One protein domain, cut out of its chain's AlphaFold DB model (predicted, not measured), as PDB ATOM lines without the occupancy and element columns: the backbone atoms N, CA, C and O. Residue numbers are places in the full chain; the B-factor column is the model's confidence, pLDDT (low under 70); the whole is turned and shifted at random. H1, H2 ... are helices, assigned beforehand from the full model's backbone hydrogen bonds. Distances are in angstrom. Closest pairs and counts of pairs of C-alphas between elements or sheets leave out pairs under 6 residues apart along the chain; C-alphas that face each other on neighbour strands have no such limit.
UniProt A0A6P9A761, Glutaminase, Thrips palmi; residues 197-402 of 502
ATOM      1  N   GLU A 197      95.368  78.620  37.143       51.97
ATOM      2  CA  GLU A 197      94.405  78.217  38.181       51.97
ATOM      3  C   GLU A 197      93.494  77.051  37.744       51.97
ATOM      4  O   GLU A 197      92.818  76.449  38.569       51.97
ATOM      5  N   GLY A 198      93.495  76.693  36.453       43.75
ATOM      6  CA  GLY A 198      92.586  75.702  35.856       43.75
ATOM      7  C   GLY A 198      93.192  74.315  35.622       43.75
ATOM      8  O   GLY A 198      93.022  73.760  34.544       43.75
ATOM      9  N   GLY A 199      93.966  73.762  36.557       46.38
ATOM     10  CA  GLY A 199      94.557  72.425  36.397       46.38
ATOM     11  C   GLY A 199      93.673  71.313  36.962       46.38
ATOM     12  O   GLY A 199      93.278  71.388  38.126       46.38
ATOM     13  N   GLU A 200      93.423  70.250  36.188       51.12
ATOM     14  CA  GLU A 200      92.876  69.004  36.745       51.12
ATOM     15  C   GLU A 200      93.887  68.386  37.718       51.12
ATOM     16  O   GLU A 200      95.035  68.101  37.369       51.12
ATOM     17  N   GLY A 201      93.474  68.154  38.960       51.62
ATOM     18  CA  GLY A 201      94.325  67.570  39.983       51.62
ATOM     19  C   GLY A 201      94.896  66.235  39.512       51.62
ATOM     20  O   GLY A 201      94.163  65.331  39.109       51.62
ATOM     21  N   SER A 202      96.221  66.078  39.592       64.88
ATOM     22  CA  SER A 202      96.912  64.804  39.368       64.88
ATOM     23  C   SER A 202      96.561  63.804  40.489       64.88
ATOM     24  O   SER A 202      97.392  63.455  41.328       64.88
ATOM     25  N   SER A 203      95.313  63.341  40.519       80.00
ATOM     26  CA  SER A 203      94.737  62.600  41.640       80.00
ATOM     27  C   SER A 203      95.147  61.134  41.661       80.00
ATOM     28  O   SER A 203      95.327  60.579  42.735       80.00
ATOM     29  N   LYS A 204      95.399  60.511  40.502       90.12
ATOM     30  CA  LYS A 204      95.774  59.087  40.390       90.12
ATOM     31  C   LYS A 204      96.882  58.637  41.369       90.12
ATOM     32  O   LYS A 204      96.626  57.704  42.133       90.12
ATOM     33  N   PRO A 205      98.077  59.270  41.413       91.12
ATOM     34  CA  PRO A 205      99.123  58.876  42.361       91.12
ATOM     35  C   PRO A 205      98.733  59.099  43.829       91.12
ATOM     36  O   PRO A 205      99.152  58.335  44.693       91.12
ATOM     37  N   LEU A 206      97.909  60.109  44.110       92.44
ATOM     38  CA  LEU A 206      97.495  60.469  45.468       92.44
ATOM     39  C   LEU A 206      96.422  59.509  45.992       92.44
ATOM     40  O   LEU A 206      96.539  58.986  47.095       92.44
ATOM     41  N   THR A 207      95.431  59.185  45.160       93.75
ATOM     42  CA  THR A 207      94.420  58.148  45.408       93.75
ATOM     43  C   THR A 207      95.076  56.782  45.608       93.75
ATOM     44  O   THR A 207      94.658  56.007  46.468       93.75
ATOM     45  N   TYR A 208      96.133  56.486  44.846       96.38
ATOM     46  CA  TYR A 208      96.926  55.274  45.021       96.38
ATOM     47  C   TYR A 208      97.650  55.245  46.372       96.38
ATOM     48  O   TYR A 208      97.504  54.273  47.112       96.38
ATOM     49  N   ALA A 209      98.362  56.319  46.724       95.75
ATOM     50  CA  ALA A 209      99.034  56.438  48.016       95.75
ATOM     51  C   ALA A 209      98.047  56.310  49.191       95.75
ATOM     52  O   ALA A 209      98.328  55.600  50.152       95.75
ATOM     53  N   LEU A 210      96.856  56.909  49.076       96.31
ATOM     54  CA  LEU A 210      95.773  56.765  50.052       96.31
ATOM     55  C   LEU A 210      95.315  55.305  50.203       96.31
ATOM     56  O   LEU A 210      95.154  54.813  51.317       96.31
ATOM     57  N   CYS A 211      95.121  54.585  49.093       97.19
ATOM     58  CA  CYS A 211      94.745  53.169  49.151       97.19
ATOM     59  C   CYS A 211      95.822  52.324  49.837       97.19
ATOM     60  O   CYS A 211      95.497  51.468  50.659       97.19
ATOM     61  N   LEU A 212      97.094  52.575  49.519       97.12
ATOM     62  CA  LEU A 212      98.223  51.889  50.143       97.12
ATOM     63  C   LEU A 212      98.319  52.173  51.644       97.12
ATOM     64  O   LEU A 212      98.591  51.251  52.407       97.12
ATOM     65  N   GLU A 213      98.070  53.411  52.074       96.62
ATOM     66  CA  GLU A 213      98.126  53.801  53.487       96.62
ATOM     67  C   GLU A 213      97.144  52.999  54.353       96.62
ATOM     68  O   GLU A 213      97.487  52.590  55.465       96.62
ATOM     69  N   HIS A 214      95.942  52.730  53.832       96.94
ATOM     70  CA  HIS A 214      94.898  52.012  54.569       96.94
ATOM     71  C   HIS A 214      94.914  50.498  54.385       96.94
ATOM     72  O   HIS A 214      94.647  49.771  55.338       96.94
ATOM     73  N   LEU A 215      95.159  50.020  53.165       97.06
ATOM     74  CA  LEU A 215      94.988  48.606  52.814       97.06
ATOM     75  C   LEU A 215      96.322  47.861  52.692       97.06
ATOM     76  O   LEU A 215      96.341  46.632  52.710       97.06
ATOM     77  N   GLY A 216      97.432  48.589  52.561       96.75
ATOM     78  CA  GLY A 216      98.746  48.026  52.276       96.75
ATOM     79  C   GLY A 216      98.904  47.550  50.829       96.75
ATOM     80  O   GLY A 216      97.940  47.317  50.094       96.75
ATOM     81  N   ALA A 217     100.162  47.376  50.419       96.00
ATOM     82  CA  ALA A 217     100.523  46.960  49.064       96.00
ATOM     83  C   ALA A 217      99.928  45.595  48.684       96.00
ATOM     84  O   ALA A 217      99.448  45.423  47.565       96.00
ATOM     85  N   GLU A 218      99.901  44.637  49.615       95.62
ATOM     86  CA  GLU A 218      99.413  43.284  49.336       95.62
ATOM     87  C   GLU A 218      97.948  43.281  48.884       95.62
ATOM     88  O   GLU A 218      97.604  42.635  47.897       95.62
ATOM     89  N   VAL A 219      97.079  44.026  49.573       96.44
ATOM     90  CA  VAL A 219      95.652  44.077  49.234       96.44
ATOM     91  C   VAL A 219      95.436  44.868  47.951       96.44
ATOM     92  O   VAL A 219      94.732  44.393  47.063       96.44
ATOM     93  N   VAL A 220      96.058  46.044  47.816       97.06
ATOM     94  CA  VAL A 220      95.894  46.896  46.624       97.06
ATOM     95  C   VAL A 220      96.338  46.155  45.362       97.06
ATOM     96  O   VAL A 220      95.600  46.111  44.375       97.06
ATOM     97  N   HIS A 221      97.487  45.479  45.406       96.81
ATOM     98  CA  HIS A 221      98.044  44.797  44.239       96.81
ATOM     99  C   HIS A 221      97.440  43.430  43.923       96.81
ATOM    100  O   HIS A 221      97.799  42.813  42.917       96.81
ATOM    101  N   ARG A 222      96.453  42.972  44.702       95.25
ATOM    102  CA  ARG A 222      95.537  41.918  44.239       95.25
ATOM    103  C   ARG A 222      94.635  42.417  43.115       95.25
ATOM    104  O   ARG A 222      94.291  41.618  42.251       95.25
ATOM    105  N   TYR A 223      94.324  43.715  43.079       95.56
ATOM    106  CA  TYR A 223      93.391  44.306  42.117       95.56
ATOM    107  C   TYR A 223      94.068  45.092  40.991       95.56
ATOM    108  O   TYR A 223      93.503  45.175  39.906       95.56
ATOM    109  N   VAL A 224      95.261  45.652  41.211       96.25
ATOM    110  CA  VAL A 224      95.993  46.446  40.209       96.25
ATOM    111  C   VAL A 224      97.468  46.048  40.135       96.25
ATOM    112  O   VAL A 224      98.112  45.826  41.157       96.25
ATOM    113  N   GLY A 225      98.019  45.958  38.927       95.38
ATOM    114  CA  GLY A 225      99.428  45.643  38.703       95.38
ATOM    115  C   GLY A 225     100.391  46.777  39.083       95.38
ATOM    116  O   GLY A 225     100.004  47.809  39.642       95.38
ATOM    117  N   GLN A 226     101.669  46.561  38.782       94.88
ATOM    118  CA  GLN A 226     102.783  47.460  39.118       94.88
ATOM    119  C   GLN A 226     103.649  47.819  37.905       94.88
ATOM    120  O   GLN A 226     104.649  48.515  38.043       94.88
ATOM    121  N   GLU A 227     103.289  47.356  36.713       91.38
ATOM    122  CA  GLU A 227     104.165  47.445  35.548       91.38
ATOM    123  C   GLU A 227     103.622  48.428  34.506       91.38
ATOM    124  O   GLU A 227     102.404  48.634  34.391       91.38
ATOM    125  N   PRO A 228     104.504  49.074  33.723       89.75
ATOM    126  CA  PRO A 228     104.070  49.819  32.551       89.75
ATOM    127  C   PRO A 228     103.340  48.881  31.583       89.75
ATOM    128  O   PRO A 228     103.691  47.713  31.438       89.75
ATOM    129  N   SER A 229     102.324  49.389  30.887       86.69
ATOM    130  CA  SER A 229     101.543  48.568  29.952       86.69
ATOM    131  C   SER A 229     102.345  48.130  28.722       86.69
ATOM    132  O   SER A 229     101.976  47.153  28.075       86.69
ATOM    133  N   GLY A 230     103.394  48.876  28.344       84.50
ATOM    134  CA  GLY A 230     104.104  48.692  27.068       84.50
ATOM    135  C   GLY A 230     103.225  48.953  25.834       84.50
ATOM    136  O   GLY A 230     103.603  48.628  24.712       84.50
ATOM    137  N   ARG A 231     102.036  49.518  26.054       84.38
ATOM    138  CA  ARG A 231     101.001  49.837  25.070       84.38
ATOM    139  C   ARG A 231     100.689  51.322  25.146       84.38
ATOM    140  O   ARG A 231     101.017  51.964  26.146       84.38
ATOM    141  N   ASN A 232     100.000  51.844  24.136       81.00
ATOM    142  CA  ASN A 232      99.517  53.217  24.197       81.00
ATOM    143  C   ASN A 232      98.602  53.376  25.418       81.00
ATOM    144  O   ASN A 232      97.754  52.526  25.685       81.00
ATOM    145  N   PHE A 233      98.738  54.483  26.142       72.19
ATOM    146  CA  PHE A 233      97.997  54.777  27.370       72.19
ATOM    147  C   PHE A 233      96.480  54.642  27.202       72.19
ATOM    148  O   PHE A 233      95.748  54.272  28.116       72.19
ATOM    149  N   ASN A 234      96.023  54.960  26.001       74.44
ATOM    150  CA  ASN A 234      94.636  54.992  25.597       74.44
ATOM    151  C   ASN A 234      94.097  53.619  25.147       74.44
ATOM    152  O   ASN A 234      92.933  53.498  24.785       74.44
ATOM    153  N   GLU A 235      94.894  52.560  25.128       82.25
ATOM    154  CA  GLU A 235      94.408  51.245  24.712       82.25
ATOM    155  C   GLU A 235      93.513  50.603  25.791       82.25
ATOM    156  O   GLU A 235      93.791  50.684  26.987       82.25
ATOM    157  N   LEU A 236      92.414  49.959  25.380       85.94
ATOM    158  CA  LEU A 236      91.492  49.267  26.290       85.94
ATOM    159  C   LEU A 236      92.018  47.861  26.608       85.94
ATOM    160  O   LEU A 236      91.471  46.865  26.140       85.94
ATOM    161  N   VAL A 237      93.116  47.789  27.362       88.38
ATOM    162  CA  VAL A 237      93.843  46.539  27.631       88.38
ATOM    163  C   VAL A 237      94.043  46.325  29.132       88.38
ATOM    164  O   VAL A 237      94.223  47.269  29.904       88.38
ATOM    165  N   LEU A 238      93.986  45.054  29.530       92.38
ATOM    166  CA  LEU A 238      94.319  44.555  30.862       92.38
ATOM    167  C   LEU A 238      95.567  43.664  30.773       92.38
ATOM    168  O   LEU A 238      95.902  43.163  29.697       92.38
ATOM    169  N   ASP A 239      96.224  43.447  31.907       92.00
ATOM    170  CA  ASP A 239      97.391  42.580  32.023       92.00
ATOM    171  C   ASP A 239      97.054  41.097  31.740       92.00
ATOM    172  O   ASP A 239      95.905  40.700  31.505       92.00
ATOM    173  N   SER A 240      98.082  40.245  31.761       90.88
ATOM    174  CA  SER A 240      97.935  38.795  31.574       90.88
ATOM    175  C   SER A 240      97.017  38.140  32.613       90.88
ATOM    176  O   SER A 240      96.357  37.150  32.301       90.88
ATOM    177  N   ASN A 241      96.915  38.728  33.806       91.19
ATOM    178  CA  ASN A 241      96.055  38.294  34.903       91.19
ATOM    179  C   ASN A 241      94.660  38.941  34.861       91.19
ATOM    180  O   ASN A 241      93.903  38.814  35.819       91.19
ATOM    181  N   LYS A 242      94.311  39.625  33.761       92.88
ATOM    182  CA  LYS A 242      93.036  40.329  33.564       92.88
ATOM    183  C   LYS A 242      92.780  41.444  34.578       92.88
ATOM    184  O   LYS A 242      91.634  41.730  34.892       92.88
ATOM    185  N   ARG A 243      93.827  42.125  35.040       93.81
ATOM    186  CA  ARG A 243      93.760  43.298  35.925       93.81
ATOM    187  C   ARG A 243      94.353  44.529  35.239       93.81
ATOM    188  O   ARG A 243      95.081  44.400  34.257       93.81
ATOM    189  N   PRO A 244      94.074  45.751  35.710       95.00
ATOM    190  CA  PRO A 244      94.752  46.932  35.192       95.00
ATOM    191  C   PRO A 244      96.268  46.842  35.398       95.00
ATOM    192  O   PRO A 244      96.716  46.429  36.464       95.00
ATOM    193  N   HIS A 245      97.053  47.286  34.414       94.62
ATOM    194  CA  HIS A 245      98.519  47.191  34.452       94.62
ATOM    195  C   HIS A 245      99.160  47.921  35.638       94.62
ATOM    196  O   HIS A 245     100.107  47.419  36.233       94.62
ATOM    197  N   ASN A 246      98.662  49.116  35.959       94.50
ATOM    198  CA  ASN A 246      99.182  49.964  37.029       94.50
ATOM    199  C   ASN A 246      98.134  51.022  37.440       94.50
ATOM    200  O   ASN A 246      97.201  51.296  36.686       94.50
ATOM    201  N   PRO A 247      98.270  51.654  38.616       94.69
ATOM    202  CA  PRO A 247      97.366  52.702  39.097       94.69
ATOM    203  C   PRO A 247      97.423  54.025  38.314       94.69
ATOM    204  O   PRO A 247      96.543  54.868  38.485       94.69
ATOM    205  N   MET A 248      98.432  54.239  37.461       91.06
ATOM    206  CA  MET A 248      98.604  55.500  36.723       91.06
ATOM    207  C   MET A 248      97.772  55.555  35.430       91.06
ATOM    208  O   MET A 248      97.552  56.647  34.893       91.06
ATOM    209  N   VAL A 249      97.257  54.409  34.964       91.00
ATOM    210  CA  VAL A 249      96.280  54.311  33.866       91.00
ATOM    211  C   VAL A 249      94.836  54.441  34.359       91.00
ATOM    212  O   VAL A 249      94.541  54.224  35.534       91.00
ATOM    213  N   ASN A 250      93.911  54.805  33.463       91.81
ATOM    214  CA  ASN A 250      92.507  55.039  33.827       91.81
ATOM    215  C   ASN A 250      91.842  53.795  34.439       91.81
ATOM    216  O   ASN A 250      91.130  53.921  35.429       91.81
ATOM    217  N   SER A 251      92.120  52.597  33.913       93.50
ATOM    218  CA  SER A 251      91.613  51.336  34.476       93.50
ATOM    219  C   SER A 251      92.050  51.134  35.926       93.50
ATOM    220  O   SER A 251      91.230  50.807  36.780       93.50
ATOM    221  N   GLY A 252      93.328  51.384  36.222       94.56
ATOM    222  CA  GLY A 252      93.869  51.279  37.574       94.56
ATOM    223  C   GLY A 252      93.233  52.292  38.518       94.56
ATOM    224  O   GLY A 252      92.786  51.922  39.597       94.56
ATOM    225  N   ALA A 253      93.107  53.545  38.086       93.56
ATOM    226  CA  ALA A 253      92.472  54.597  38.874       93.56
ATOM    227  C   ALA A 253      90.996  54.296  39.204       93.56
ATOM    228  O   ALA A 253      90.580  54.478  40.346       93.56
ATOM    229  N   ILE A 254      90.219  53.773  38.248       95.06
ATOM    230  CA  ILE A 254      88.825  53.355  38.479       95.06
ATOM    231  C   ILE A 254      88.763  52.224  39.519       95.06
ATOM    232  O   ILE A 254      87.934  52.258  40.431       95.06
ATOM    233  N   VAL A 255      89.661  51.237  39.425       95.69
ATOM    234  CA  VAL A 255      89.745  50.156  40.417       95.69
ATOM    235  C   VAL A 255      90.116  50.703  41.795       95.69
ATOM    236  O   VAL A 255      89.469  50.327  42.770       95.69
ATOM    237  N   LEU A 256      91.052  51.648  41.909       96.12
ATOM    238  CA  LEU A 256      91.373  52.292  43.190       96.12
ATOM    239  C   LEU A 256      90.166  53.016  43.805       96.12
ATOM    240  O   LEU A 256      89.916  52.868  45.000       96.12
ATOM    241  N   CYS A 257      89.362  53.721  43.003       95.19
ATOM    242  CA  CYS A 257      88.108  54.319  43.475       95.19
ATOM    243  C   CYS A 257      87.128  53.259  44.010       95.19
ATOM    244  O   CYS A 257      86.418  53.513  44.984       95.19
ATOM    245  N   SER A 258      87.115  52.052  43.432       95.56
ATOM    246  CA  SER A 258      86.318  50.943  43.970       95.56
ATOM    247  C   SER A 258      86.833  50.458  45.328       95.56
ATOM    248  O   SER A 258      86.033  50.254  46.241       95.56
ATOM    249  N   LEU A 259      88.158  50.365  45.511       95.62
ATOM    250  CA  LEU A 259      88.763  49.989  46.794       95.62
ATOM    251  C   LEU A 259      88.455  51.035  47.872       95.62
ATOM    252  O   LEU A 259      88.057  50.678  48.983       95.62
ATOM    253  N   LEU A 260      88.551  52.323  47.527       94.31
ATOM    254  CA  LEU A 260      88.161  53.422  48.413       94.31
ATOM    255  C   LEU A 260      86.699  53.340  48.836       94.31
ATOM    256  O   LEU A 260      86.383  53.625  49.989       94.31
ATOM    257  N   LYS A 261      85.801  52.988  47.909       92.94
ATOM    258  CA  LYS A 261      84.362  52.951  48.183       92.94
ATOM    259  C   LYS A 261      83.939  51.735  49.004       92.94
ATOM    260  O   LYS A 261      83.023  51.877  49.820       92.94
ATOM    261  N   ASP A 262      84.545  50.576  48.750       93.00
ATOM    262  CA  ASP A 262      84.069  49.286  49.259       93.00
ATOM    263  C   ASP A 262      84.911  48.691  50.395       93.00
ATOM    264  O   ASP A 262      84.368  47.882  51.149       93.00
ATOM    265  N   LEU A 263      86.193  49.052  50.528       94.12
ATOM    266  CA  LEU A 263      87.099  48.463  51.530       94.12
ATOM    267  C   LEU A 263      87.544  49.457  52.605       94.12
ATOM    268  O   LEU A 263      87.683  49.084  53.766       94.12
ATOM    269  N   ILE A 264      87.753  50.719  52.240       94.06
ATOM    270  CA  ILE A 264      88.100  51.786  53.187       94.06
ATOM    271  C   ILE A 264      86.784  52.395  53.665       94.06
ATOM    272  O   ILE A 264      85.976  52.738  52.814       94.06
ATOM    273  N   TYR A 265      86.532  52.521  54.974       93.56
ATOM    274  CA  TYR A 265      85.299  53.086  55.582       93.56
ATOM    275  C   TYR A 265      84.011  52.860  54.745       93.56
ATOM    276  O   TYR A 265      83.466  53.819  54.179       93.56
ATOM    277  N   PRO A 266      83.592  51.598  54.517       90.81
ATOM    278  CA  PRO A 266      82.547  51.237  53.547       90.81
ATOM    279  C   PRO A 266      81.160  51.828  53.844       90.81
ATOM    280  O   PRO A 266      80.330  51.945  52.936       90.81
ATOM    281  N   GLU A 267      80.917  52.194  55.099       92.50
ATOM    282  CA  GLU A 267      79.715  52.849  55.610       92.50
ATOM    283  C   GLU A 267      79.538  54.287  55.105       92.50
ATOM    284  O   GLU A 267      78.410  54.772  55.036       92.50
ATOM    285  N   MET A 268      80.620  54.957  54.692       92.94
ATOM    286  CA  MET A 268      80.547  56.331  54.196       92.94
ATOM    287  C   MET A 268      79.790  56.421  52.864       92.94
ATOM    288  O   MET A 268      79.995  55.630  51.928       92.94
ATOM    289  N   THR A 269      78.960  57.456  52.747       93.62
ATOM    290  CA  THR A 269      78.290  57.846  51.497       93.62
ATOM    291  C   THR A 269      79.300  58.300  50.436       93.62
ATOM    292  O   THR A 269      80.458  58.586  50.740       93.62
ATOM    293  N   SER A 270      78.885  58.386  49.170       89.94
ATOM    294  CA  SER A 270      79.768  58.848  48.083       89.94
ATOM    295  C   SER A 270      80.274  60.277  48.297       89.94
ATOM    296  O   SER A 270      81.433  60.557  48.016       89.94
ATOM    297  N   ALA A 271      79.435  61.160  48.849       92.31
ATOM    298  CA  ALA A 271      79.825  62.531  49.169       92.31
ATOM    299  C   ALA A 271      80.909  62.565  50.257       92.31
ATOM    300  O   ALA A 271      81.968  63.147  50.048       92.31
ATOM    301  N   GLN A 272      80.692  61.840  51.360       94.88
ATOM    302  CA  GLN A 272      81.677  61.712  52.441       94.88
ATOM    303  C   GLN A 272      82.986  61.078  51.953       94.88
ATOM    304  O   GLN A 272      84.060  61.433  52.419       94.88
ATOM    305  N   LYS A 273      82.916  60.146  50.995       94.00
ATOM    306  CA  LYS A 273      84.099  59.527  50.381       94.00
ATOM    307  C   LYS A 273      84.929  60.508  49.572       94.00
ATOM    308  O   LYS A 273      86.157  60.490  49.669       94.00
ATOM    309  N   PHE A 274      84.263  61.329  48.769       94.00
ATOM    310  CA  PHE A 274      84.931  62.375  48.017       94.00
ATOM    311  C   PHE A 274      85.564  63.401  48.962       94.00
ATOM    312  O   PHE A 274      86.755  63.667  48.843       94.00
ATOM    313  N   GLU A 275      84.814  63.884  49.953       93.81
ATOM    314  CA  GLU A 275      85.307  64.830  50.959       93.81
ATOM    315  C   GLU A 275      86.498  64.266  51.742       93.81
ATOM    316  O   GLU A 275      87.511  64.939  51.898       93.81
ATOM    317  N   TYR A 276      86.435  62.993  52.137       94.81
ATOM    318  CA  TYR A 276      87.547  62.293  52.771       94.81
ATOM    319  C   TYR A 276      88.802  62.257  51.887       94.81
ATOM    320  O   TYR A 276      89.911  62.502  52.362       94.81
ATOM    321  N   THR A 277      88.631  61.976  50.592       93.69
ATOM    322  CA  THR A 277      89.736  61.938  49.622       93.69
ATOM    323  C   THR A 277      90.326  63.332  49.407       93.69
ATOM    324  O   THR A 277      91.544  63.490  49.405       93.69
ATOM    325  N   LEU A 278      89.475  64.353  49.279       92.56
ATOM    326  CA  LEU A 278      89.888  65.746  49.128       92.56
ATOM    327  C   LEU A 278      90.654  66.231  50.365       92.56
ATOM    328  O   LEU A 278      91.749  66.769  50.231       92.56
ATOM    329  N   HIS A 279      90.123  65.969  51.560       93.06
ATOM    330  CA  HIS A 279      90.748  66.321  52.832       93.06
ATOM    331  C   HIS A 279      92.099  65.620  53.023       93.06
ATOM    332  O   HIS A 279      93.065  66.217  53.494       93.06
ATOM    333  N   PHE A 280      92.216  64.359  52.602       93.38
ATOM    334  CA  PHE A 280      93.500  63.662  52.618       93.38
ATOM    335  C   PHE A 280      94.560  64.375  51.767       93.38
ATOM    336  O   PHE A 280      95.702  64.529  52.199       93.38
ATOM    337  N   ILE A 281      94.184  64.858  50.581       91.38
ATOM    338  CA  ILE A 281      95.096  65.607  49.710       91.38
ATOM    339  C   ILE A 281      95.366  67.014  50.272       91.38
ATOM    340  O   ILE A 281      96.493  67.493  50.169       91.38
ATOM    341  N   GLN A 282      94.389  67.652  50.927       92.31
ATOM    342  CA  GLN A 282      94.573  68.940  51.618       92.31
ATOM    343  C   GLN A 282      95.630  68.851  52.726       92.31
ATOM    344  O   GLN A 282      96.514  69.705  52.791       92.31
ATOM    345  N   ARG A 283      95.635  67.769  53.516       93.56
ATOM    346  CA  ARG A 283      96.696  67.505  54.506       93.56
ATOM    347  C   ARG A 283      98.076  67.427  53.849       93.56
ATOM    348  O   ARG A 283      99.046  67.999  54.342       93.56
ATOM    349  N   MET A 284      98.178  66.782  52.680       88.88
ATOM    350  CA  MET A 284      99.433  66.751  51.910       88.88
ATOM    351  C   MET A 284      99.847  68.128  51.378       88.88
ATOM    352  O   MET A 284     101.042  68.366  51.205       88.88
ATOM    353  N   ALA A 285      98.886  69.014  51.119       86.69
ATOM    354  CA  ALA A 285      99.103  70.388  50.674       86.69
ATOM    355  C   ALA A 285      99.358  71.376  51.829       86.69
ATOM    356  O   ALA A 285      99.534  72.565  51.578       86.69
ATOM    357  N   GLY A 286      99.396  70.913  53.083       86.56
ATOM    358  CA  GLY A 286      99.635  71.766  54.247       86.56
ATOM    359  C   GLY A 286      98.436  72.630  54.635       86.56
ATOM    360  O   GLY A 286      98.623  73.784  55.010       86.56
ATOM    361  N   GLU A 287      97.223  72.075  54.532       86.25
ATOM    362  CA  GLU A 287      95.945  72.750  54.821       86.25
ATOM    363  C   GLU A 287      95.602  73.900  53.857       86.25
ATOM    364  O   GLU A 287      94.713  74.714  54.115       86.25
ATOM    365  N   GLU A 288      96.272  73.962  52.701       79.94
ATOM    366  CA  GLU A 288      95.845  74.827  51.607       79.94
ATOM    367  C   GLU A 288      94.512  74.335  51.020       79.94
ATOM    368  O   GLU A 288      94.285  73.139  50.801       79.94
ATOM    369  N   LYS A 289      93.603  75.277  50.750       76.88
ATOM    370  CA  LYS A 289      92.262  74.954  50.266       76.88
ATOM    371  C   LYS A 289      92.314  74.446  48.826       76.88
ATOM    372  O   LYS A 289      92.557  75.208  47.895       76.88
ATOM    373  N   LEU A 290      92.001  73.166  48.655       85.00
ATOM    374  CA  LEU A 290      91.758  72.558  47.345       85.00
ATOM    375  C   LEU A 290      90.342  72.851  46.838       85.00
ATOM    376  O   LEU A 290      89.400  72.952  47.629       85.00
ATOM    377  N   GLY A 291      90.210  72.983  45.520       82.88
ATOM    378  CA  GLY A 291      88.952  73.275  44.836       82.88
ATOM    379  C   GLY A 291      88.296  72.040  44.219       82.88
ATOM    380  O   GLY A 291      88.813  70.922  44.280       82.88
ATOM    381  N   PHE A 292      87.138  72.256  43.601       87.50
ATOM    382  CA  PHE A 292      86.404  71.242  42.852       87.50
ATOM    383  C   PHE A 292      85.655  71.895  41.694       87.50
ATOM    384  O   PHE A 292      84.802  72.763  41.903       87.50
ATOM    385  N   ASN A 293      85.917  71.419  40.480       84.94
ATOM    386  CA  ASN A 293      85.292  71.942  39.281       84.94
ATOM    387  C   ASN A 293      84.061  71.123  38.891       84.94
ATOM    388  O   ASN A 293      84.142  70.123  38.174       84.94
ATOM    389  N   ASN A 294      82.883  71.578  39.313       88.69
ATOM    390  CA  ASN A 294      81.645  70.884  38.969       88.69
ATOM    391  C   ASN A 294      81.377  70.849  37.452       88.69
ATOM    392  O   ASN A 294      80.763  69.906  36.961       88.69
ATOM    393  N   ALA A 295      81.829  71.856  36.698       84.94
ATOM    394  CA  ALA A 295      81.602  71.899  35.259       84.94
ATOM    395  C   ALA A 295      82.454  70.852  34.521       84.94
ATOM    396  O   ALA A 295      81.916  70.140  33.674       84.94
ATOM    397  N   VAL A 296      83.727  70.694  34.910       82.88
ATOM    398  CA  VAL A 296      84.612  69.618  34.423       82.88
ATOM    399  C   VAL A 296      84.066  68.250  34.821       82.88
ATOM    400  O   VAL A 296      83.998  67.353  33.989       82.88
ATOM    401  N   PHE A 297      83.595  68.087  36.061       87.88
ATOM    402  CA  PHE A 297      82.974  66.835  36.503       87.88
ATOM    403  C   PHE A 297      81.800  66.423  35.606       87.88
ATOM    404  O   PHE A 297      81.741  65.279  35.153       87.88
ATOM    405  N   VAL A 298      80.871  67.346  35.339       88.25
ATOM    406  CA  VAL A 298      79.709  67.065  34.487       88.25
ATOM    407  C   VAL A 298      80.152  66.750  33.058       88.25
ATOM    408  O   VAL A 298      79.684  65.760  32.499       88.25
ATOM    409  N   SER A 299      81.083  67.523  32.484       84.62
ATOM    410  CA  SER A 299      81.557  67.272  31.119       84.62
ATOM    411  C   SER A 299      82.292  65.940  30.980       84.62
ATOM    412  O   SER A 299      82.026  65.200  30.038       84.62
ATOM    413  N   GLU A 300      83.174  65.603  31.924       84.00
ATOM    414  CA  GLU A 300      83.939  64.350  31.919       84.00
ATOM    415  C   GLU A 300      83.038  63.132  32.120       84.00
ATOM    416  O   GLU A 300      83.222  62.095  31.478       84.00
ATOM    417  N   ARG A 301      82.025  63.256  32.983       88.69
ATOM    418  CA  ARG A 301      81.045  62.193  33.205       88.69
ATOM    419  C   ARG A 301      80.205  61.942  31.954       88.69
ATOM    420  O   ARG A 301      79.985  60.782  31.605       88.69
ATOM    421  N   ASP A 302      79.736  63.002  31.301       88.50
ATOM    422  CA  ASP A 302      78.838  62.900  30.147       88.50
ATOM    423  C   ASP A 302      79.594  62.484  28.864       88.50
ATOM    424  O   ASP A 302      79.038  61.771  28.035       88.50
ATOM    425  N   ALA A 303      80.877  62.844  28.724       83.62
ATOM    426  CA  ALA A 303      81.756  62.411  27.625       83.62
ATOM    427  C   ALA A 303      82.555  61.122  27.937       83.62
ATOM    428  O   ALA A 303      83.445  60.717  27.182       83.62
ATOM    429  N   GLY A 304      82.256  60.462  29.057       86.69
ATOM    430  CA  GLY A 304      83.062  59.394  29.645       86.69
ATOM    431  C   GLY A 304      82.938  58.007  29.006       86.69
ATOM    432  O   GLY A 304      83.338  57.031  29.646       86.69
ATOM    433  N   ASP A 305      82.406  57.874  27.785       91.19
ATOM    434  CA  ASP A 305      82.074  56.588  27.138       91.19
ATOM    435  C   ASP A 305      83.224  55.579  27.172       91.19
ATOM    436  O   ASP A 305      83.037  54.399  27.478       91.19
ATOM    437  N   ARG A 306      84.452  56.045  26.921       89.25
ATOM    438  CA  ARG A 306      85.642  55.193  26.985       89.25
ATOM    439  C   ARG A 306      85.869  54.628  28.384       89.25
ATOM    440  O   ARG A 306      86.176  53.445  28.533       89.25
ATOM    441  N   ASN A 307      85.758  55.481  29.399       92.19
ATOM    442  CA  ASN A 307      85.967  55.081  30.783       92.19
ATOM    443  C   ASN A 307      84.858  54.113  31.218       92.19
ATOM    444  O   ASN A 307      85.156  53.133  31.892       92.19
ATOM    445  N   TYR A 308      83.618  54.302  30.753       94.25
ATOM    446  CA  TYR A 308      82.538  53.331  30.950       94.25
ATOM    447  C   TYR A 308      82.802  51.995  30.249       94.25
ATOM    448  O   TYR A 308      82.638  50.948  30.873       94.25
ATOM    449  N   ALA A 309      83.259  51.998  28.994       94.81
ATOM    450  CA  ALA A 309      83.611  50.771  28.275       94.81
ATOM    451  C   ALA A 309      84.697  49.975  29.019       94.81
ATOM    452  O   ALA A 309      84.563  48.768  29.225       94.81
ATOM    453  N   LEU A 310      85.732  50.667  29.501       92.88
ATOM    454  CA  LEU A 310      86.784  50.081  30.329       92.88
ATOM    455  C   LEU A 310      86.232  49.542  31.652       92.88
ATOM    456  O   LEU A 310      86.592  48.448  32.082       92.88
ATOM    457  N   ALA A 311      85.323  50.283  32.281       94.25
ATOM    458  CA  ALA A 311      84.701  49.895  33.534       94.25
ATOM    459  C   ALA A 311      83.845  48.624  33.393       94.25
ATOM    460  O   ALA A 311      83.894  47.757  34.270       94.25
ATOM    461  N   PHE A 312      83.112  48.480  32.285       94.56
ATOM    462  CA  PHE A 312      82.363  47.266  31.959       94.56
ATOM    463  C   PHE A 312      83.278  46.087  31.621       94.56
ATOM    464  O   PHE A 312      83.031  44.991  32.122       94.56
ATOM    465  N   LEU A 313      84.362  46.311  30.869       94.62
ATOM    466  CA  LEU A 313      85.383  45.290  30.602       94.62
ATOM    467  C   LEU A 313      85.991  44.746  31.905       94.62
ATOM    468  O   LEU A 313      86.092  43.539  32.098       94.62
ATOM    469  N   MET A 314      86.340  45.634  32.837       95.12
ATOM    470  CA  MET A 314      86.852  45.252  34.155       95.12
ATOM    471  C   MET A 314      85.811  44.515  35.010       95.12
ATOM    472  O   MET A 314      86.169  43.697  35.852       95.12
ATOM    473  N   ARG A 315      84.513  44.771  34.799       93.56
ATOM    474  CA  ARG A 315      83.432  44.081  35.523       93.56
ATOM    475  C   ARG A 315      83.264  42.640  35.051       93.56
ATOM    476  O   ARG A 315      83.000  41.765  35.876       93.56
ATOM    477  N   GLU A 316      83.408  42.417  33.748       93.56
ATOM    478  CA  GLU A 316      83.398  41.080  33.149       93.56
ATOM    479  C   GLU A 316      84.530  40.217  33.721       93.56
ATOM    480  O   GLU A 316      84.320  39.063  34.075       93.56
ATOM    481  N   HIS A 317      85.707  40.818  33.909       93.44
ATOM    482  CA  HIS A 317      86.900  40.153  34.435       93.44
ATOM    483  C   HIS A 317      87.038  40.152  35.966       93.44
ATOM    484  O   HIS A 317      88.104  39.817  36.472       93.44
ATOM    485  N   ASP A 318      85.984  40.493  36.714       92.25
ATOM    486  CA  ASP A 318      85.996  40.436  38.184       92.25
ATOM    487  C   ASP A 318      87.074  41.314  38.861       92.25
ATOM    488  O   ASP A 318      87.523  41.039  39.972       92.25
ATOM    489  N   CYS A 319      87.452  42.439  38.241       93.62
ATOM    490  CA  CYS A 319      88.489  43.334  38.776       93.62
ATOM    491  C   CYS A 319      88.061  44.136  40.017       93.62
ATOM    492  O   CYS A 319      88.883  44.844  40.597       93.62
ATOM    493  N   TYR A 320      86.782  44.103  40.398       93.69
ATOM    494  CA  TYR A 320      86.242  44.892  41.507       93.69
ATOM    495  C   TYR A 320      86.004  44.020  42.741       93.69
ATOM    496  O   TYR A 320      85.522  42.897  42.601       93.69
ATOM    497  N   PRO A 321      86.206  44.544  43.963       90.12
ATOM    498  CA  PRO A 321      85.884  43.813  45.188       90.12
ATOM    499  C   PRO A 321      84.386  43.482  45.302       90.12
ATOM    500  O   PRO A 321      84.023  42.472  45.902       90.12
ATOM    501  N   ARG A 322      83.497  44.313  44.732       83.56
ATOM    502  CA  ARG A 322      82.043  44.082  44.685       83.56
ATOM    503  C   ARG A 322      81.470  44.425  43.306       83.56
ATOM    504  O   ARG A 322      81.597  45.548  42.828       83.56
ATOM    505  N   ARG A 323      80.746  43.483  42.681       65.50
ATOM    506  CA  ARG A 323      80.249  43.602  41.287       65.50
ATOM    507  C   ARG A 323      79.094  44.607  41.078       65.50
ATOM    508  O   ARG A 323      78.792  44.955  39.940       65.50
ATOM    509  N   GLY A 324      78.439  45.089  42.142       62.34
ATOM    510  CA  GLY A 324      77.124  45.757  42.064       62.34
ATOM    511  C   GLY A 324      77.078  47.294  42.100       62.34
ATOM    512  O   GLY A 324      75.983  47.846  42.119       62.34
ATOM    513  N   ARG A 325      78.211  48.011  42.152       80.31
ATOM    514  CA  ARG A 325      78.229  49.471  42.430       80.31
ATOM    515  C   ARG A 325      78.972  50.321  41.397       80.31
ATOM    516  O   ARG A 325      79.422  51.419  41.709       80.31
ATOM    517  N   LEU A 326      79.054  49.848  40.151       90.19
ATOM    518  CA  LEU A 326      79.870  50.477  39.107       90.19
ATOM    519  C   LEU A 326      79.578  51.973  38.916       90.19
ATOM    520  O   LEU A 326      80.506  52.767  38.887       90.19
ATOM    521  N   ARG A 327      78.302  52.372  38.858       91.31
ATOM    522  CA  ARG A 327      77.921  53.783  38.675       91.31
ATOM    523  C   ARG A 327      78.475  54.688  39.778       91.31
ATOM    524  O   ARG A 327      79.016  55.741  39.483       91.31
ATOM    525  N   VAL A 328      78.407  54.236  41.030       92.12
ATOM    526  CA  VAL A 328      78.918  54.985  42.188       92.12
ATOM    527  C   VAL A 328      80.442  55.109  42.144       92.12
ATOM    528  O   VAL A 328      80.983  56.158  42.476       92.12
ATOM    529  N   VAL A 329      81.134  54.046  41.727       93.62
ATOM    530  CA  VAL A 329      82.594  54.059  41.548       93.62
ATOM    531  C   VAL A 329      82.995  55.029  40.438       93.62
ATOM    532  O   VAL A 329      83.940  55.791  40.614       93.62
ATOM    533  N   MET A 330      82.264  55.022  39.323       94.19
ATOM    534  CA  MET A 330      82.508  55.928  38.202       94.19
ATOM    535  C   MET A 330      82.264  57.387  38.588       94.19
ATOM    536  O   MET A 330      83.104  58.227  38.286       94.19
ATOM    537  N   ASP A 331      81.176  57.685  39.305       93.81
ATOM    538  CA  ASP A 331      80.911  59.039  39.802       93.81
ATOM    539  C   ASP A 331      82.058  59.528  40.703       93.81
ATOM    540  O   ASP A 331      82.565  60.627  40.491       93.81
ATOM    541  N   LEU A 332      82.543  58.693  41.635       93.44
ATOM    542  CA  LEU A 332      83.696  59.032  42.479       93.44
ATOM    543  C   LEU A 332      84.978  59.237  41.655       93.44
ATOM    544  O   LEU A 332      85.737  60.163  41.923       93.44
ATOM    545  N   TYR A 333      85.217  58.404  40.639       93.81
ATOM    546  CA  TYR A 333      86.360  58.553  39.736       93.81
ATOM    547  C   TYR A 333      86.340  59.906  39.011       93.81
ATOM    548  O   TYR A 333      87.336  60.628  39.041       93.81
ATOM    549  N   PHE A 334      85.206  60.287  38.418       92.00
ATOM    550  CA  PHE A 334      85.074  61.580  37.746       92.00
ATOM    551  C   PHE A 334      85.192  62.751  38.726       92.00
ATOM    552  O   PHE A 334      85.821  63.755  38.399       92.00
ATOM    553  N   GLN A 335      84.664  62.613  39.947       92.25
ATOM    554  CA  GLN A 335      84.853  63.615  40.996       92.25
ATOM    555  C   GLN A 335      86.334  63.793  41.354       92.25
ATOM    556  O   GLN A 335      86.810  64.920  41.459       92.25
ATOM    557  N   CYS A 336      87.089  62.697  41.486       90.12
ATOM    558  CA  CYS A 336      88.527  62.755  41.748       90.12
ATOM    559  C   CYS A 336      89.332  63.369  40.588       90.12
ATOM    560  O   CYS A 336      90.379  63.967  40.829       90.12
ATOM    561  N   CYS A 337      88.892  63.223  39.336       88.06
ATOM    562  CA  CYS A 337      89.527  63.891  38.191       88.06
ATOM    563  C   CYS A 337      89.243  65.401  38.164       88.06
ATOM    564  O   CYS A 337      90.080  66.171  37.712       88.06
ATOM    565  N   ALA A 338      88.098  65.823  38.702       87.00
ATOM    566  CA  ALA A 338      87.659  67.215  38.720       87.00
ATOM    567  C   ALA A 338      88.103  68.010  39.967       87.00
ATOM    568  O   ALA A 338      87.602  69.108  40.211       87.00
ATOM    569  N   MET A 339      89.013  67.471  40.786       85.56
ATOM    570  CA  MET A 339      89.625  68.230  41.883       85.56
ATOM    571  C   MET A 339      90.538  69.319  41.318       85.56
ATOM    572  O   MET A 339      91.279  69.064  40.374       85.56
ATOM    573  N   GLU A 340      90.523  70.509  41.914       81.69
ATOM    574  CA  GLU A 340      91.358  71.635  41.483       81.69
ATOM    575  C   GLU A 340      92.472  71.896  42.492       81.69
ATOM    576  O   GLU A 340      92.269  71.867  43.711       81.69
ATOM    577  N   THR A 341      93.662  72.176  41.971       75.38
ATOM    578  CA  THR A 341      94.851  72.479  42.768       75.38
ATOM    579  C   THR A 341      95.585  73.653  42.140       75.38
ATOM    580  O   THR A 341      95.689  73.716  40.914       75.38
ATOM    581  N   THR A 342      96.173  74.527  42.951       75.50
ATOM    582  CA  THR A 342      97.110  75.536  42.442       75.50
ATOM    583  C   THR A 342      98.507  74.936  42.283       75.50
ATOM    584  O   THR A 342      98.832  73.908  42.888       75.50
ATOM    585  N   ALA A 343      99.368  75.585  41.493       75.06
ATOM    586  CA  ALA A 343     100.774  75.188  41.400       75.06
ATOM    587  C   ALA A 343     101.472  75.230  42.773       75.06
ATOM    588  O   ALA A 343     102.281  74.352  43.066       75.06
ATOM    589  N   ASP A 344     101.126  76.214  43.612       73.75
ATOM    590  CA  ASP A 344     101.609  76.347  44.991       73.75
ATOM    591  C   ASP A 344     101.253  75.103  45.820       73.75
ATOM    592  O   ASP A 344     102.151  74.433  46.336       73.75
ATOM    593  N   SER A 345      99.976  74.719  45.849       80.62
ATOM    594  CA  SER A 345      99.506  73.551  46.603       80.62
ATOM    595  C   SER A 345     100.108  72.249  46.078       80.62
ATOM    596  O   SER A 345     100.524  71.383  46.849       80.62
ATOM    597  N   LEU A 346     100.216  72.107  44.753       80.75
ATOM    598  CA  LEU A 346     100.807  70.924  44.131       80.75
ATOM    599  C   LEU A 346     102.310  70.805  44.425       80.75
ATOM    600  O   LEU A 346     102.810  69.691  44.594       80.75
ATOM    601  N   ALA A 347     103.027  71.926  44.535       79.62
ATOM    602  CA  ALA A 347     104.426  71.932  44.949       79.62
ATOM    603  C   ALA A 347     104.585  71.444  46.395       79.62
ATOM    604  O   ALA A 347     105.495  70.659  46.671       79.62
ATOM    605  N   VAL A 348     103.677  71.828  47.301       80.75
ATOM    606  CA  VAL A 348     103.669  71.315  48.681       80.75
ATOM    607  C   VAL A 348     103.367  69.816  48.705       80.75
ATOM    608  O   VAL A 348     104.083  69.073  49.369       80.75
ATOM    609  N   ILE A 349     102.393  69.340  47.921       85.75
ATOM    610  CA  ILE A 349     102.097  67.901  47.779       85.75
ATOM    611  C   ILE A 349     103.330  67.134  47.275       85.75
ATOM    612  O   ILE A 349     103.682  66.087  47.826       85.75
ATOM    613  N   GLY A 350     104.016  67.658  46.254       85.06
ATOM    614  CA  GLY A 350     105.267  67.093  45.744       85.06
ATOM    615  C   GLY A 350     106.353  67.030  46.817       85.06
ATOM    616  O   GLY A 350     106.987  65.992  46.997       85.06
ATOM    617  N   ALA A 351     106.505  68.100  47.598       81.81
ATOM    618  CA  ALA A 351     107.443  68.154  48.711       81.81
ATOM    619  C   ALA A 351     107.067  67.194  49.857       81.81
ATOM    620  O   ALA A 351     107.956  66.602  50.466       81.81
ATOM    621  N   THR A 352     105.778  66.955  50.112       84.81
ATOM    622  CA  THR A 352     105.300  65.937  51.063       84.81
ATOM    623  C   THR A 352     105.717  64.533  50.631       84.81
ATOM    624  O   THR A 352     106.204  63.751  51.450       84.81
ATOM    625  N   LEU A 353     105.597  64.209  49.338       86.62
ATOM    626  CA  LEU A 353     106.097  62.945  48.788       86.62
ATOM    627  C   LEU A 353     107.633  62.874  48.839       86.62
ATOM    628  O   LEU A 353     108.184  61.841  49.212       86.62
ATOM    629  N   ALA A 354     108.329  63.975  48.544       83.69
ATOM    630  CA  ALA A 354     109.790  64.072  48.645       83.69
ATOM    631  C   ALA A 354     110.298  63.805  50.065       83.69
ATOM    632  O   ALA A 354     111.344  63.191  50.264       83.69
ATOM    633  N   ASN A 355     109.537  64.265  51.056       84.31
ATOM    634  CA  ASN A 355     109.868  64.206  52.470       84.31
ATOM    635  C   ASN A 355     109.312  62.938  53.151       84.31
ATOM    636  O   ASN A 355     108.982  62.944  54.338       84.31
ATOM    637  N   GLY A 356     109.157  61.844  52.396       84.56
ATOM    638  CA  GLY A 356     108.758  60.544  52.943       84.56
ATOM    639  C   GLY A 356     107.365  60.535  53.579       84.56
ATOM    640  O   GLY A 356     107.140  59.801  54.546       84.56
ATOM    641  N   GLY A 357     106.453  61.373  53.075       85.38
ATOM    642  CA  GLY A 357     105.058  61.442  53.515       85.38
ATOM    643  C   GLY A 357     104.786  62.433  54.643       85.38
ATOM    644  O   GLY A 357     103.665  62.471  55.151       85.38
ATOM    645  N   VAL A 358     105.781  63.227  55.046       88.88
ATOM    646  CA  VAL A 358     105.628  64.281  56.058       88.88
ATOM    647  C   VAL A 358     105.460  65.629  55.369       88.88
ATOM    648  O   VAL A 358     106.346  66.053  54.625       88.88
ATOM    649  N   CYS A 359     104.350  66.316  55.632       87.06
ATOM    650  CA  CYS A 359     104.101  67.627  55.050       87.06
ATOM    651  C   CYS A 359     105.157  68.626  55.543       87.06
ATOM    652  O   CYS A 359     105.334  68.788  56.753       87.06
ATOM    653  N   PRO A 360     105.884  69.310  54.642       78.69
ATOM    654  CA  PRO A 360     106.965  70.196  55.046       78.69
ATOM    655  C   PRO A 360     106.464  71.467  55.730       78.69
ATOM    656  O   PRO A 360     107.266  72.079  56.423       78.69
ATOM    657  N   LEU A 361     105.198  71.865  55.538       82.19
ATOM    658  CA  LEU A 361     104.616  73.078  56.125       82.19
ATOM    659  C   LEU A 361     103.976  72.835  57.492       82.19
ATOM    660  O   LEU A 361     104.063  73.702  58.349       82.19
ATOM    661  N   THR A 362     103.341  71.682  57.709       86.25
ATOM    662  CA  THR A 362     102.640  71.371  58.970       86.25
ATOM    663  C   THR A 362     103.416  70.412  59.869       86.25
ATOM    664  O   THR A 362     103.049  70.239  61.025       86.25
ATOM    665  N   GLU A 363     104.473  69.775  59.350       87.12
ATOM    666  CA  GLU A 363     105.224  68.686  60.002       87.12
ATOM    667  C   GLU A 363     104.378  67.451  60.343       87.12
ATOM    668  O   GLU A 363     104.841  66.509  60.990       87.12
ATOM    669  N   GLU A 364     103.155  67.404  59.826       90.75
ATOM    670  CA  GLU A 364     102.267  66.273  59.972       90.75
ATOM    671  C   GLU A 364     102.726  65.107  59.090       90.75
ATOM    672  O   GLU A 364     103.006  65.265  57.897       90.75
ATOM    673  N   ARG A 365     102.754  63.896  59.654       92.94
ATOM    674  CA  ARG A 365     102.896  62.667  58.868       92.94
ATOM    675  C   ARG A 365     101.553  62.305  58.235       92.94
ATOM    676  O   ARG A 365     100.686  61.741  58.897       92.94
ATOM    677  N   VAL A 366     101.421  62.586  56.942       94.94
ATOM    678  CA  VAL A 366     100.212  62.283  56.161       94.94
ATOM    679  C   VAL A 366     100.256  60.866  55.588       94.94
ATOM    680  O   VAL A 366      99.235  60.184  55.554       94.94
ATOM    681  N   LEU A 367     101.445  60.408  55.181       93.38
ATOM    682  CA  LEU A 367     101.694  59.072  54.638       93.38
ATOM    683  C   LEU A 367     102.857  58.384  55.367       93.38
ATOM    684  O   LEU A 367     103.817  59.024  55.821       93.38
ATOM    685  N   LYS A 368     102.805  57.054  55.443       95.06
ATOM    686  CA  LYS A 368     103.959  56.219  55.797       95.06
ATOM    687  C   LYS A 368     104.985  56.192  54.656       95.06
ATOM    688  O   LYS A 368     104.696  56.558  53.516       95.06
ATOM    689  N   GLY A 369     106.200  55.741  54.965       91.44
ATOM    690  CA  GLY A 369     107.295  55.704  53.993       91.44
ATOM    691  C   GLY A 369     107.061  54.705  52.855       91.44
ATOM    692  O   GLY A 369     107.428  54.982  51.715       91.44
ATOM    693  N   GLU A 370     106.424  53.567  53.134       94.50
ATOM    694  CA  GLU A 370     106.180  52.509  52.151       94.50
ATOM    695  C   GLU A 370     105.184  52.944  51.059       94.50
ATOM    696  O   GLU A 370     105.553  52.860  49.886       94.50
ATOM    697  N   PRO A 371     103.995  53.509  51.381       95.62
ATOM    698  CA  PRO A 371     103.099  54.087  50.378       95.62
ATOM    699  C   PRO A 371     103.756  55.141  49.487       95.62
ATOM    700  O   PRO A 371     103.522  55.169  48.278       95.62
ATOM    701  N   VAL A 372     104.598  55.998  50.071       91.94
ATOM    702  CA  VAL A 372     105.311  57.053  49.339       91.94
ATOM    703  C   VAL A 372     106.305  56.446  48.361       91.94
ATOM    704  O   VAL A 372     106.286  56.790  47.182       91.94
ATOM    705  N   ARG A 373     107.136  55.502  48.817       92.75
ATOM    706  CA  ARG A 373     108.086  54.780  47.961       92.75
ATOM    707  C   ARG A 373     107.377  54.130  46.774       92.75
ATOM    708  O   ARG A 373     107.826  54.274  45.637       92.75
ATOM    709  N   ASP A 374     106.277  53.431  47.028       94.44
ATOM    710  CA  ASP A 374     105.569  52.670  46.001       94.44
ATOM    711  C   ASP A 374     104.862  53.608  45.003       94.44
ATOM    712  O   ASP A 374     104.902  53.376  43.792       94.44
ATOM    713  N   ALA A 375     104.274  54.713  45.479       92.69
ATOM    714  CA  ALA A 375     103.690  55.744  44.618       92.69
ATOM    715  C   ALA A 375     104.744  56.401  43.718       92.69
ATOM    716  O   ALA A 375     104.538  56.501  42.506       92.69
ATOM    717  N   LEU A 376     105.893  56.786  44.280       89.44
ATOM    718  CA  LEU A 376     106.994  57.389  43.527       89.44
ATOM    719  C   LEU A 376     107.594  56.426  42.499       89.44
ATOM    720  O   LEU A 376     107.898  56.843  41.380       89.44
ATOM    721  N   SER A 377     107.691  55.140  42.838       92.00
ATOM    722  CA  SER A 377     108.173  54.098  41.923       92.00
ATOM    723  C   SER A 377     107.289  54.000  40.676       92.00
ATOM    724  O   SER A 377     107.787  54.005  39.553       92.00
ATOM    725  N   LEU A 378     105.964  54.006  40.852       92.06
ATOM    726  CA  LEU A 378     105.024  53.932  39.728       92.06
ATOM    727  C   LEU A 378     104.884  55.254  38.975       92.06
ATOM    728  O   LEU A 378     104.654  55.251  37.767       92.06
ATOM    729  N   MET A 379     105.048  56.392  39.647       90.56
ATOM    730  CA  MET A 379     105.139  57.686  38.968       90.56
ATOM    731  C   MET A 379     106.379  57.765  38.073       90.56
ATOM    732  O   MET A 379     106.315  58.356  36.999       90.56
ATOM    733  N   HIS A 380     107.491  57.153  38.479       86.88
ATOM    734  CA  HIS A 380     108.705  57.108  37.672       86.88
ATOM    735  C   HIS A 380     108.516  56.292  36.384       86.88
ATOM    736  O   HIS A 380     108.834  56.776  35.299       86.88
ATOM    737  N   SER A 381     107.954  55.085  36.478       89.19
ATOM    738  CA  SER A 381     107.829  54.181  35.325       89.19
ATOM    739  C   SER A 381     106.578  54.404  34.468       89.19
ATOM    740  O   SER A 381     106.587  54.060  33.286       89.19
ATOM    741  N   CYS A 382     105.498  54.947  35.043       88.25
ATOM    742  CA  CYS A 382     104.167  54.997  34.417       88.25
ATOM    743  C   CYS A 382     103.517  56.395  34.445       88.25
ATOM    744  O   CYS A 382     102.378  56.556  34.001       88.25
ATOM    745  N   GLY A 383     104.191  57.407  34.999       81.19
ATOM    746  CA  GLY A 383     103.589  58.712  35.264       81.19
ATOM    747  C   GLY A 383     103.497  59.654  34.061       81.19
ATOM    748  O   GLY A 383     102.677  60.558  34.069       81.19
ATOM    749  N   MET A 384     104.244  59.457  32.977       84.31
ATOM    750  CA  MET A 384     104.266  60.389  31.835       84.31
ATOM    751  C   MET A 384     103.560  59.837  30.588       84.31
ATOM    752  O   MET A 384     103.987  60.111  29.468       84.31
ATOM    753  N   TYR A 385     102.481  59.062  30.757       85.81
ATOM    754  CA  TYR A 385     101.743  58.436  29.646       85.81
ATOM    755  C   TYR A 385     102.685  57.633  28.722       85.81
ATOM    756  O   TYR A 385     103.594  56.955  29.206       85.81
ATOM    757  N   ASP A 386     102.524  57.750  27.402       83.00
ATOM    758  CA  ASP A 386     103.384  57.115  26.392       83.00
ATOM    759  C   ASP A 386     104.844  57.602  26.462       83.00
ATOM    760  O   ASP A 386     105.758  56.943  25.969       83.00
ATOM    761  N   TYR A 387     105.092  58.745  27.113       84.88
ATOM    762  CA  TYR A 387     106.430  59.300  27.304       84.88
ATOM    763  C   TYR A 387     107.146  58.751  28.550       84.88
ATOM    764  O   TYR A 387     108.319  59.060  28.748       84.88
ATOM    765  N   SER A 388     106.501  57.912  29.374       83.44
ATOM    766  CA  SER A 388     107.070  57.426  30.648       83.44
ATOM    767  C   SER A 388     108.439  56.767  30.492       83.44
ATOM    768  O   SER A 388     109.368  57.138  31.202       83.44
ATOM    769  N   GLY A 389     108.614  55.878  29.508       83.06
ATOM    770  CA  GLY A 389     109.902  55.210  29.283       83.06
ATOM    771  C   GLY A 389     111.022  56.176  28.881       83.06
ATOM    772  O   GLY A 389     112.129  56.113  29.413       83.06
ATOM    773  N   GLN A 390     110.734  57.128  27.986       83.44
ATOM    774  CA  GLN A 390     111.724  58.130  27.581       83.44
ATOM    775  C   GLN A 390     112.027  59.131  28.699       83.44
ATOM    776  O   GLN A 390     113.170  59.562  28.833       83.44
ATOM    777  N   PHE A 391     111.021  59.509  29.488       78.00
ATOM    778  CA  PHE A 391     111.190  60.408  30.623       78.00
ATOM    779  C   PHE A 391     112.037  59.765  31.721       78.00
ATOM    780  O   PHE A 391     112.971  60.395  32.210       78.00
ATOM    781  N   ALA A 392     111.767  58.501  32.053       81.81
ATOM    782  CA  ALA A 392     112.567  57.743  33.004       81.81
ATOM    783  C   ALA A 392     114.040  57.675  32.565       81.81
ATOM    784  O   ALA A 392     114.920  57.992  33.358       81.81
ATOM    785  N   PHE A 393     114.302  57.372  31.286       77.75
ATOM    786  CA  PHE A 393     115.664  57.273  30.751       77.75
ATOM    787  C   PHE A 393     116.403  58.619  30.683       77.75
ATOM    788  O   PHE A 393     117.584  58.697  31.002       77.75
ATOM    789  N   LYS A 394     115.727  59.686  30.238       77.19
ATOM    790  CA  LYS A 394     116.367  60.991  29.993       77.19
ATOM    791  C   LYS A 394     116.427  61.882  31.229       77.19
ATOM    792  O   LYS A 394     117.355  62.673  31.354       77.19
ATOM    793  N   VAL A 395     115.401  61.824  32.076       80.88
ATOM    794  CA  VAL A 395     115.198  62.770  33.185       80.88
ATOM    795  C   VAL A 395     115.395  62.087  34.538       80.88
ATOM    796  O   VAL A 395     115.968  62.692  35.436       80.88
ATOM    797  N   GLY A 396     114.960  60.834  34.697       76.31
ATOM    798  CA  GLY A 396     115.203  60.073  35.930       76.31
ATOM    799  C   GLY A 396     114.365  60.513  37.139       76.31
ATOM    800  O   GLY A 396     114.721  60.207  38.275       76.31
ATOM    801  N   LEU A 397     113.270  61.250  36.918       75.50
ATOM    802  CA  LEU A 397     112.407  61.789  37.979       75.50
ATOM    803  C   LEU A 397     111.084  61.030  38.063       75.50
ATOM    804  O   LEU A 397     110.627  60.451  37.078       75.50
ATOM    805  N   ALA A 398     110.443  61.066  39.229       78.94
ATOM    806  CA  ALA A 398     109.031  60.728  39.349       78.94
ATOM    807  C   ALA A 398     108.202  61.968  38.986       78.94
ATOM    808  O   ALA A 398     108.353  63.027  39.601       78.94
ATOM    809  N   ALA A 399     107.348  61.861  37.970       73.56
ATOM    810  CA  ALA A 399     106.550  62.985  37.496       73.56
ATOM    811  C   ALA A 399     105.202  62.524  36.944       73.56
ATOM    812  O   ALA A 399     105.048  61.390  36.496       73.56
ATOM    813  N   ARG A 400     104.224  63.431  36.972       72.12
ATOM    814  CA  ARG A 400     102.895  63.231  36.397       72.12
ATOM    815  C   ARG A 400     102.431  64.562  35.807       72.12
ATOM    816  O   ARG A 400     102.419  65.546  36.544       72.12
ATOM    817  N   PRO A 401     102.072  64.648  34.511       62.12
ATOM    818  CA  PRO A 401     101.589  65.903  33.959       62.12
ATOM    819  C   PRO A 401     100.157  66.154  34.429       62.12
ATOM    820  O   PRO A 401      99.379  65.209  34.598       62.12
ATOM    821  N   VAL A 402      99.822  67.428  34.589       56.34
ATOM    822  CA  VAL A 402      98.461  67.904  34.832       56.34
ATOM    823  C   VAL A 402      97.886  68.352  33.484       56.34
ATOM    824  O   VAL A 402      98.510  69.185  32.822       56.34
TER     825      VAL A 402
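AT A GLANCE: This is residues 197 to 402 of the 502 residues of the protein "Glutaminase" of Thrips palmi (UniProt A0A6P9A761). In a rounded body of crossed helices, H2 lies near the middle between H6 and the kinked H1. H3 packs on H1 and H6, H5 on H2, H4 on H6 and H7 on one end of H3, while H8 packs on H1 and meets H9 at its end. The printed part has 206 residues with nine named helices, H1 to H9 in chain order, and no named strand, all helix; it is compact, with a radius of gyration of the C-alphas of 15.8 A and spans of 45 by 41 by 33 A.

HOW THE PARTS SIT: H1, residues 203 to 223, touches H2, residues 250 to 262, the closest C-alphas being Lys 204 and Ala 253, 5.8 A; at 71 degrees they are only just about perpendicular. H6, residues 326 to 337, touches H2 with residues 329 to 333 alone, closest C-alphas Val 329 and Ser 258, 5.4 A. H3, residues 270 to 284, touches H7, residues 343 to 354, closest C-alphas Met 284 and Ile 349, 5.0 A, with residues 281 to 284 and 348 to 352 alone. H4, residues 294 to 302, touches H6, and H5, residues 305 to 316, touches H2. H8, residues 369 to 382, touches H1 and H9, residues 385 to 394. Every O i to N i+4 pair is within hydrogen-bond range in H2 to H8; H1 has 13 of 17, H9 4 of 6.

IN THESE COORDINATES: H1 begins at C-alpha 203 (94.737, 62.600, 41.640) and has a kink of 123 degrees near residue 216. H3 is 21.5 A long, H8 19.8 A. H9 ends at C-alpha 394 (116.367, 60.991, 29.993).

THE WHOLE: The printed part has no cut; links H1 to H2 and H7 to H8 are long. Residues 197 to 202, 323 to 324 and 401 to 402 are under pLDDT 70.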